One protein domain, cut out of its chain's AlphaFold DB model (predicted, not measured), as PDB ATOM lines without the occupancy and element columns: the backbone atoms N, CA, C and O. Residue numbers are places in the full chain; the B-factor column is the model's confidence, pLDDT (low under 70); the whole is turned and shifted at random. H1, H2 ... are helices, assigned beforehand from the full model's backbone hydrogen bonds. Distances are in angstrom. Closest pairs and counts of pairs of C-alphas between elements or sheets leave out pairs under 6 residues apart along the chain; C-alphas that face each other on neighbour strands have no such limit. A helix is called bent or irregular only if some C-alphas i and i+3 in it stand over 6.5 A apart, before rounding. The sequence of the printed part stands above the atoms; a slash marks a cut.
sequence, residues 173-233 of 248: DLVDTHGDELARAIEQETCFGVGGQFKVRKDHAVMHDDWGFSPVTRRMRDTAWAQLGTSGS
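What this domain is: This is residues 173 to 233 of the 248 residues of the protein "3'-phosphate/5'-hydroxy nucleic acid ligase" of Desulfomicrobium apsheronum (UniProt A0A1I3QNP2). The longest helix, H1, makes an arm at one end of a stretched-out chain; at the other end the short H2 and the longer H3 form an open loop, with H3 running back toward the middle of the length. Between the two ends lies a long stretch with no named element, residues 190 to 204, and residues 227 to 233 after H3 fold back to that middle; within the arm, residues 176 to 181 of H1 stick out free. The printed part has 61 residues, with three named helices in the order H1, H2, H3 and no named strand, and its class is all helix. It is only just loose, close to extended, with a radius of gyration of the C-alphas of 15.8 A, and the C-alphas span 50 by 23 by 18 A.

Where its parts are: Find C-alpha 173 at (119.558, 172.018, 171.443), where H1, residues 173 to 189, begins; it runs 22.2 A to C-alpha 189 at (138.507, 182.494, 166.641). Near residue 180 you will find a kink of 78 degrees in it, and it is irregular, with C-alphas 177 and 180 8.4 A apart. Farther along, H2 is residues 205 to 208, 5.6 A from first to last C-alpha. H3, residues 215 to 226, runs 18.4 A and ends at C-alpha 226, at (149.332, 192.964, 168.761). It too is irregular: C-alphas 219 and 222 are 7.4 A apart.

How they stand to each other: Start from H1, which touches no helix. It is apart from H2, and it is apart from H3. Now look at H2 and H3, which are close but not clearly touching, with 2 pairs of C-alphas within 8 A. Their closest C-alphas are those of Met 207 and Trp 225, 6.9 A apart, and their centres are 11.8 A apart. Along the backbone, 11 of 13 pairs of O i and N i+4 in H1 and 6 of 8 in H3 are within hydrogen-bond range, while H2 is too short for such a pair; its one pair of O i and N i+3 is within range.

The domain as a whole: The two C-alphas farthest apart are those of Thr 177 and Pro 215, 50.6 A, and the outline is a rod. From Asp 173 to Ser 233, the first and last printed C-alphas, the distance is 30.2 A. The printed part has no cut. The link from H1 to H2, 15 residues, is long, and its C-alphas lie 6 to 12 A from the mean of the C-alphas; the link from H2 to H3, 6 residues, is short. Read the B-factor column for the model's confidence: the mean pLDDT of the printed part is 90.3, and no printed residue is under 70.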
ATOM      1  N   ASP A 173     119.107 173.341 171.894       89.19
ATOM      2  CA  ASP A 173     119.558 172.018 171.443       89.19
ATOM      3  C   ASP A 173     120.739 172.095 170.466       89.19
ATOM      4  O   ASP A 173     121.457 171.114 170.281       89.19
ATOM      5  N   LEU A 174     120.980 173.259 169.848       88.62
ATOM      6  CA  LEU A 174     122.151 173.486 169.003       88.62
ATOM      7  C   LEU A 174     123.452 173.234 169.778       88.62
ATOM      8  O   LEU A 174     124.400 172.683 169.227       88.62
ATOM      9  N   VAL A 175     123.494 173.608 171.060       86.50
ATOM     10  CA  VAL A 175     124.670 173.387 171.913       86.50
ATOM     11  C   VAL A 175     124.860 171.900 172.198       86.50
ATOM     12  O   VAL A 175     125.990 171.420 172.155       86.50
ATOM     13  N   ASP A 176     123.766 171.180 172.436       87.12
ATOM     14  CA  ASP A 176     123.790 169.749 172.750       87.12
ATOM     15  C   ASP A 176     124.139 168.909 171.498       87.12
ATOM     16  O   ASP A 176     124.812 167.888 171.599       87.12
ATOM     17  N   THR A 177     123.733 169.359 170.305       91.75
ATOM     18  CA  THR A 177     123.935 168.636 169.032       91.75
ATOM     19  C   THR A 177     125.226 169.002 168.296       91.75
ATOM     20  O   THR A 177     125.812 168.138 167.652       91.75
ATOM     21  N   HIS A 178     125.688 170.252 168.395       91.81
ATOM     22  CA  HIS A 178     126.859 170.771 167.669       91.81
ATOM     23  C   HIS A 178     127.935 171.323 168.621       91.81
ATOM     24  O   HIS A 178     128.739 172.183 168.251       91.81
ATOM     25  N   GLY A 179     127.961 170.848 169.870       89.00
ATOM     26  CA  GLY A 179     128.838 171.355 170.928       89.00
ATOM     27  C   GLY A 179     130.318 171.406 170.541       89.00
ATOM     28  O   GLY A 179     130.956 172.444 170.746       89.00
ATOM     29  N   ASP A 180     130.828 170.335 169.925       91.25
ATOM     30  CA  ASP A 180     132.223 170.213 169.478       91.25
ATOM     31  C   ASP A 180     132.565 171.191 168.352       91.25
ATOM     32  O   ASP A 180     133.633 171.799 168.344       91.25
ATOM     33  N   GLU A 181     131.658 171.380 167.393       92.12
ATOM     34  CA  GLU A 181     131.847 172.338 166.301       92.12
ATOM     35  C   GLU A 181     131.880 173.768 166.825       92.12
ATOM     36  O   GLU A 181     132.783 174.533 166.486       92.12
ATOM     37  N   LEU A 182     130.952 174.109 167.720       90.38
ATOM     38  CA  LEU A 182     130.913 175.413 168.372       90.38
ATOM     39  C   LEU A 182     132.140 175.641 169.263       90.38
ATOM     40  O   LEU A 182     132.629 176.762 169.352       90.38
ATOM     41  N   ALA A 183     132.624 174.610 169.964       88.81
ATOM     42  CA  ALA A 183     133.851 174.695 170.758       88.81
ATOM     43  C   ALA A 183     135.062 174.968 169.861       88.81
ATOM     44  O   ALA A 183     135.752 175.959 170.083       88.81
ATOM     45  N   ARG A 184     135.241 174.185 168.788       89.62
ATOM     46  CA  ARG A 184     136.314 174.399 167.807       89.62
ATOM     47  C   ARG A 184     136.253 175.785 167.173       89.62
ATOM     48  O   ARG A 184     137.290 176.420 167.030       89.62
ATOM     49  N   ALA A 185     135.063 176.266 166.815       90.19
ATOM     50  CA  ALA A 185     134.897 177.604 166.250       90.19
ATOM     51  C   ALA A 185     135.350 178.692 167.236       90.19
ATOM     52  O   ALA A 185     136.080 179.602 166.855       90.19
ATOM     53  N   ILE A 186     134.975 178.577 168.515       88.50
ATOM     54  CA  ILE A 186     135.431 179.511 169.553       88.50
ATOM     55  C   ILE A 186     136.945 179.413 169.718       88.50
ATOM     56  O   ILE A 186     137.612 180.437 169.679       88.50
ATOM     57  N   GLU A 187     137.505 178.217 169.863       84.56
ATOM     58  CA  GLU A 187     138.949 178.021 170.051       84.56
ATOM     59  C   GLU A 187     139.782 178.543 168.874       84.56
ATOM     60  O   GLU A 187     140.866 179.079 169.082       84.56
ATOM     61  N   GLN A 188     139.285 178.424 167.641       83.94
ATOM     62  CA  GLN A 188     139.962 178.941 166.448       83.94
ATOM     63  C   GLN A 188     139.879 180.467 166.342       83.94
ATOM     64  O   GLN A 188     140.839 181.107 165.909       83.94
ATOM     65  N   GLU A 189     138.749 181.051 166.741       85.75
ATOM     66  CA  GLU A 189     138.507 182.494 166.641       85.75
ATOM     67  C   GLU A 189     138.906 183.272 167.899       85.75
ATOM     68  O   GLU A 189     138.818 184.502 167.931       85.75
ATOM     69  N   THR A 190     139.383 182.587 168.939       86.12
ATOM     70  CA  THR A 190     139.828 183.206 170.190       86.12
ATOM     71  C   THR A 190     141.295 182.910 170.448       86.12
ATOM     72  O   THR A 190     141.830 181.864 170.098       86.12
ATOM     73  N   CYS A 191     141.984 183.876 171.045       86.56
ATOM     74  CA  CYS A 191     143.396 183.750 171.370       86.56
ATOM     75  C   CYS A 191     143.571 183.956 172.872       86.56
ATOM     76  O   CYS A 191     143.332 185.050 173.386       86.56
ATOM     77  N   PHE A 192     143.966 182.890 173.563       86.12
ATOM     78  CA  PHE A 192     144.220 182.885 175.001       86.12
ATOM     79  C   PHE A 192     145.719 182.911 175.308       86.12
ATOM     80  O   PHE A 192     146.558 182.580 174.469       86.12
ATOM     81  N   GLY A 193     146.041 183.253 176.555       82.56
ATOM     82  CA  GLY A 193     147.389 183.176 177.108       82.56
ATOM     83  C   GLY A 193     148.081 184.530 177.257       82.56
ATOM     84  O   GLY A 193     147.738 185.525 176.615       82.56
ATOM     85  N   VAL A 194     149.074 184.567 178.150       82.38
ATOM     86  CA  VAL A 194     149.881 185.770 178.397       82.38
ATOM     87  C   VAL A 194     150.652 186.101 177.127       82.38
ATOM     88  O   VAL A 194     151.418 185.278 176.633       82.38
ATOM     89  N   GLY A 195     150.466 187.311 176.605       83.75
ATOM     90  CA  GLY A 195     151.153 187.714 175.383       83.75
ATOM     91  C   GLY A 195     150.610 187.060 174.113       83.75
ATOM     92  O   GLY A 195     151.289 187.144 173.094       83.75
ATOM     93  N   GLY A 196     149.426 186.434 174.157       86.19
ATOM     94  CA  GLY A 196     148.762 185.881 172.978       86.19
ATOM     95  C   GLY A 196     148.592 186.934 171.880       86.19
ATOM     96  O   GLY A 196     148.345 188.106 172.164       86.19
ATOM     97  N   GLN A 197     148.782 186.523 170.626       91.44
ATOM     98  CA  GLN A 197     148.652 187.373 169.442       91.44
ATOM     99  C   GLN A 197     148.106 186.545 168.281       91.44
ATOM    100  O   GLN A 197     148.471 185.380 168.106       91.44
ATOM    101  N   PHE A 198     147.278 187.160 167.443       87.62
ATOM    102  CA  PHE A 198     146.904 186.559 166.165       87.62
ATOM    103  C   PHE A 198     148.049 186.683 165.154       87.62
ATOM    104  O   PHE A 198     148.773 187.678 165.136       87.62
ATOM    105  N   LYS A 199     148.174 185.698 164.252       86.38
ATOM    106  CA  LYS A 199     149.160 185.732 163.153       86.38
ATOM    107  C   LYS A 199     148.983 186.958 162.256       86.38
ATOM    108  O   LYS A 199     149.958 187.564 161.828       86.38
ATOM    109  N   VAL A 200     147.728 187.304 161.976       88.62
ATOM    110  CA  VAL A 200     147.347 188.531 161.276       88.62
ATOM    111  C   VAL A 200     146.759 189.472 162.314       88.62
ATOM    112  O   VAL A 200     145.795 189.111 162.993       88.62
ATOM    113  N   ARG A 201     147.342 190.668 162.448       89.81
ATOM    114  CA  ARG A 201     146.824 191.685 163.368       89.81
ATOM    115  C   ARG A 201     145.397 192.039 162.980       89.81
ATOM    116  O   ARG A 201     145.111 192.284 161.809       89.81
ATOM    117  N   LYS A 202     144.516 192.072 163.975       89.50
ATOM    118  CA  LYS A 202     143.159 192.575 163.785       89.50
ATOM    119  C   LYS A 202     143.224 194.088 163.588       89.50
ATOM    120  O   LYS A 202     144.090 194.759 164.156       89.50
ATOM    121  N   ASP A 203     142.324 194.603 162.768       93.31
ATOM    122  CA  ASP A 203     142.161 196.035 162.558       93.31
ATOM    123  C   ASP A 203     140.915 196.529 163.297       93.31
ATOM    124  O   ASP A 203     139.921 195.805 163.407       93.31
ATOM    125  N   HIS A 204     140.981 197.730 163.860       95.44
ATOM    126  CA  HIS A 204     139.877 198.338 164.599       95.44
ATOM    127  C   HIS A 204     140.064 199.852 164.653       95.44
ATOM    128  O   HIS A 204     141.180 200.329 164.847       95.44
ATOM    129  N   ALA A 205     138.956 200.599 164.584       96.31
ATOM    130  CA  ALA A 205     138.947 202.064 164.548       96.31
ATOM    131  C   ALA A 205     139.834 202.710 165.630       96.31
ATOM    132  O   ALA A 205     140.600 203.619 165.333       96.31
ATOM    133  N   VAL A 206     139.821 202.154 166.848       93.81
ATOM    134  CA  VAL A 206     140.640 202.631 167.981       93.81
ATOM    135  C   VAL A 206     142.140 202.711 167.674       93.81
ATOM    136  O   VAL A 206     142.839 203.535 168.251       93.81
ATOM    137  N   MET A 207     142.675 201.888 166.766       95.44
ATOM    138  CA  MET A 207     144.105 201.907 166.429       95.44
ATOM    139  C   MET A 207     144.508 203.091 165.536       95.44
ATOM    140  O   MET A 207     145.708 203.374 165.382       95.44
ATOM    141  N   HIS A 208     143.511 203.793 164.995       95.06
ATOM    142  CA  HIS A 208     143.647 205.014 164.206       95.06
ATOM    143  C   HIS A 208     143.370 206.292 165.006       95.06
ATOM    144  O   HIS A 208     143.616 207.380 164.487       95.06
ATOM    145  N   ASP A 209     142.916 206.173 166.256       95.62
ATOM    146  CA  ASP A 209     142.765 207.316 167.157       95.62
ATOM    147  C   ASP A 209     144.134 207.887 167.575       95.62
ATOM    148  O   ASP A 209     145.196 207.302 167.328       95.62
ATOM    149  N   ASP A 210     144.138 209.048 168.232       95.06
ATOM    150  CA  ASP A 210     145.370 209.624 168.771       95.06
ATOM    151  C   ASP A 210     145.851 208.827 169.993       95.06
ATOM    152  O   ASP A 210     145.389 209.034 171.107       95.06
ATOM    153  N   TRP A 211     146.829 207.937 169.806       95.38
ATOM    154  CA  TRP A 211     147.535 207.255 170.904       95.38
ATOM    155  C   TRP A 211     148.623 208.126 171.546       95.38
ATOM    156  O   TRP A 211     149.211 207.753 172.565       95.38
ATOM    157  N   GLY A 212     148.929 209.278 170.949       95.50
ATOM    158  CA  GLY A 212     149.990 210.192 171.339       95.50
ATOM    159  C   GLY A 212     149.636 211.142 172.479       95.50
ATOM    160  O   GLY A 212     150.556 211.815 172.956       95.50
ATOM    161  N   PHE A 213     148.379 211.166 172.938       93.25
ATOM    162  CA  PHE A 213     147.906 212.074 173.988       93.25
ATOM    163  C   PHE A 213     148.647 211.908 175.325       93.25
ATOM    164  O   PHE A 213     148.819 212.884 176.058       93.25
ATOM    165  N   SER A 214     149.158 210.705 175.620       93.31
ATOM    166  CA  SER A 214     150.016 210.442 176.778       93.31
ATOM    167  C   SER A 214     151.259 209.614 176.408       93.31
ATOM    168  O   SER A 214     151.225 208.813 175.466       93.31
ATOM    169  N   PRO A 215     152.373 209.736 177.158       94.31
ATOM    170  CA  PRO A 215     153.542 208.875 176.969       94.31
ATOM    171  C   PRO A 215     153.238 207.384 177.176       94.31
ATOM    172  O   PRO A 215     153.841 206.537 176.518       94.31
ATOM    173  N   VAL A 216     152.305 207.068 178.082       91.31
ATOM    174  CA  VAL A 216     151.923 205.691 178.420       91.31
ATOM    175  C   VAL A 216     151.219 205.036 177.239       91.31
ATOM    176  O   VAL A 216     151.673 204.000 176.759       91.31
ATOM    177  N   THR A 217     150.169 205.668 176.716       93.62
ATOM    178  CA  THR A 217     149.428 205.145 175.560       93.62
ATOM    179  C   THR A 217     150.318 205.049 174.329       93.62
ATOM    180  O   THR A 217     150.339 204.009 173.677       93.62
ATOM    181  N   ARG A 218     151.163 206.054 174.072       95.62
ATOM    182  CA  ARG A 218     152.105 206.018 172.946       95.62
ATOM    183  C   ARG A 218     153.031 204.806 173.012       95.62
ATOM    184  O   ARG A 218     153.232 204.140 172.004       95.62
ATOM    185  N   ARG A 219     153.581 204.516 174.196       96.50
ATOM    186  CA  ARG A 219     154.468 203.365 174.415       96.50
ATOM    187  C   ARG A 219     153.731 202.030 174.279       96.50
ATOM    188  O   ARG A 219     154.335 201.058 173.846       96.50
ATOM    189  N   MET A 220     152.461 201.976 174.674       94.62
ATOM    190  CA  MET A 220     151.667 200.743 174.700       94.62
ATOM    191  C   MET A 220     150.954 200.428 173.381       94.62
ATOM    192  O   MET A 220     150.444 199.320 173.240       94.62
ATOM    193  N   ARG A 221     150.939 201.345 172.404       95.19
ATOM    194  CA  ARG A 221     150.198 201.186 171.141       95.19
ATOM    195  C   ARG A 221     150.494 199.876 170.413       95.19
ATOM    196  O   ARG A 221     149.565 199.168 170.045       95.19
ATOM    197  N   ASP A 222     151.767 199.542 170.207       93.94
ATOM    198  CA  ASP A 222     152.132 198.337 169.448       93.94
ATOM    199  C   ASP A 222     151.758 197.053 170.193       93.94
ATOM    200  O   ASP A 222     151.297 196.093 169.575       93.94
ATOM    201  N   THR A 223     151.907 197.050 171.521       93.44
ATOM    202  CA  THR A 223     151.462 195.946 172.380       93.44
ATOM    203  C   THR A 223     149.947 195.787 172.315       93.44
ATOM    204  O   THR A 223     149.466 194.680 172.087       93.44
ATOM    205  N   ALA A 224     149.203 196.889 172.435       93.06
ATOM    206  CA  ALA A 224     147.749 196.887 172.350       93.06
ATOM    207  C   ALA A 224     147.258 196.395 170.981       93.06
ATOM    208  O   ALA A 224     146.350 195.574 170.925       93.06
ATOM    209  N   TRP A 225     147.894 196.819 169.881       95.00
ATOM    210  CA  TRP A 225     147.541 196.334 168.544       95.00
ATOM    211  C   TRP A 225     147.811 194.837 168.399       95.00
ATOM    212  O   TRP A 225     146.986 194.093 167.877       95.00
ATOM    213  N   ALA A 226     148.969 194.371 168.867       93.44
ATOM    214  CA  ALA A 226     149.332 192.964 168.761       93.44
ATOM    215  C   ALA A 226     148.370 192.050 169.545       93.44
ATOM    216  O   ALA A 226     148.103 190.931 169.111       93.44
ATOM    217  N   GLN A 227     147.830 192.542 170.661       93.31
ATOM    218  CA  GLN A 227     146.903 191.819 171.537       93.31
ATOM    219  C   GLN A 227     145.424 192.128 171.260       93.31
ATOM    220  O   GLN A 227     144.539 191.633 171.964       93.31
ATOM    221  N   LEU A 228     145.126 192.927 170.235       92.62
ATOM    222  CA  LEU A 228     143.761 193.308 169.904       92.62
ATOM    223  C   LEU A 228     142.928 192.076 169.515       92.62
ATOM    224  O   LEU A 228     143.297 191.306 168.626       92.62
ATOM    225  N   GLY A 229     141.781 191.918 170.178       88.94
ATOM    226  CA  GLY A 229     140.875 190.782 169.990       88.94
ATOM    227  C   GLY A 229     141.288 189.508 170.733       88.94
ATOM    228  O   GLY A 229     140.659 188.473 170.534       88.94
ATOM    229  N   THR A 230     142.341 189.551 171.552       90.25
ATOM    230  CA  THR A 230     142.750 188.410 172.382       90.25
ATOM    231  C   THR A 230     142.035 188.433 173.733       90.25
ATOM    232  O   THR A 230     141.624 189.489 174.212       90.25
ATOM    233  N   SER A 231     141.881 187.262 174.345       85.56
ATOM    234  CA  SER A 231     141.258 187.100 175.660       85.56
ATOM    235  C   SER A 231     142.268 187.292 176.797       85.56
ATOM    236  O   SER A 231     141.879 187.544 177.931       85.56
ATOM    237  N   GLY A 232     143.572 187.177 176.539       83.56
ATOM    238  CA  GLY A 232     144.584 187.158 177.599       83.56
ATOM    239  C   GLY A 232     144.568 185.852 178.406       83.56
ATOM    240  O   GLY A 232     144.051 184.830 177.955       83.56
ATOM    241  N   SER A 233     145.194 185.848 179.587       70.69
ATOM    242  CA  SER A 233     145.464 184.621 180.358       70.69
ATOM    243  C   SER A 233     144.425 184.255 181.412       70.69
ATOM    244  O   SER A 233     144.338 183.088 181.774       70.69
TER     245      SER A 233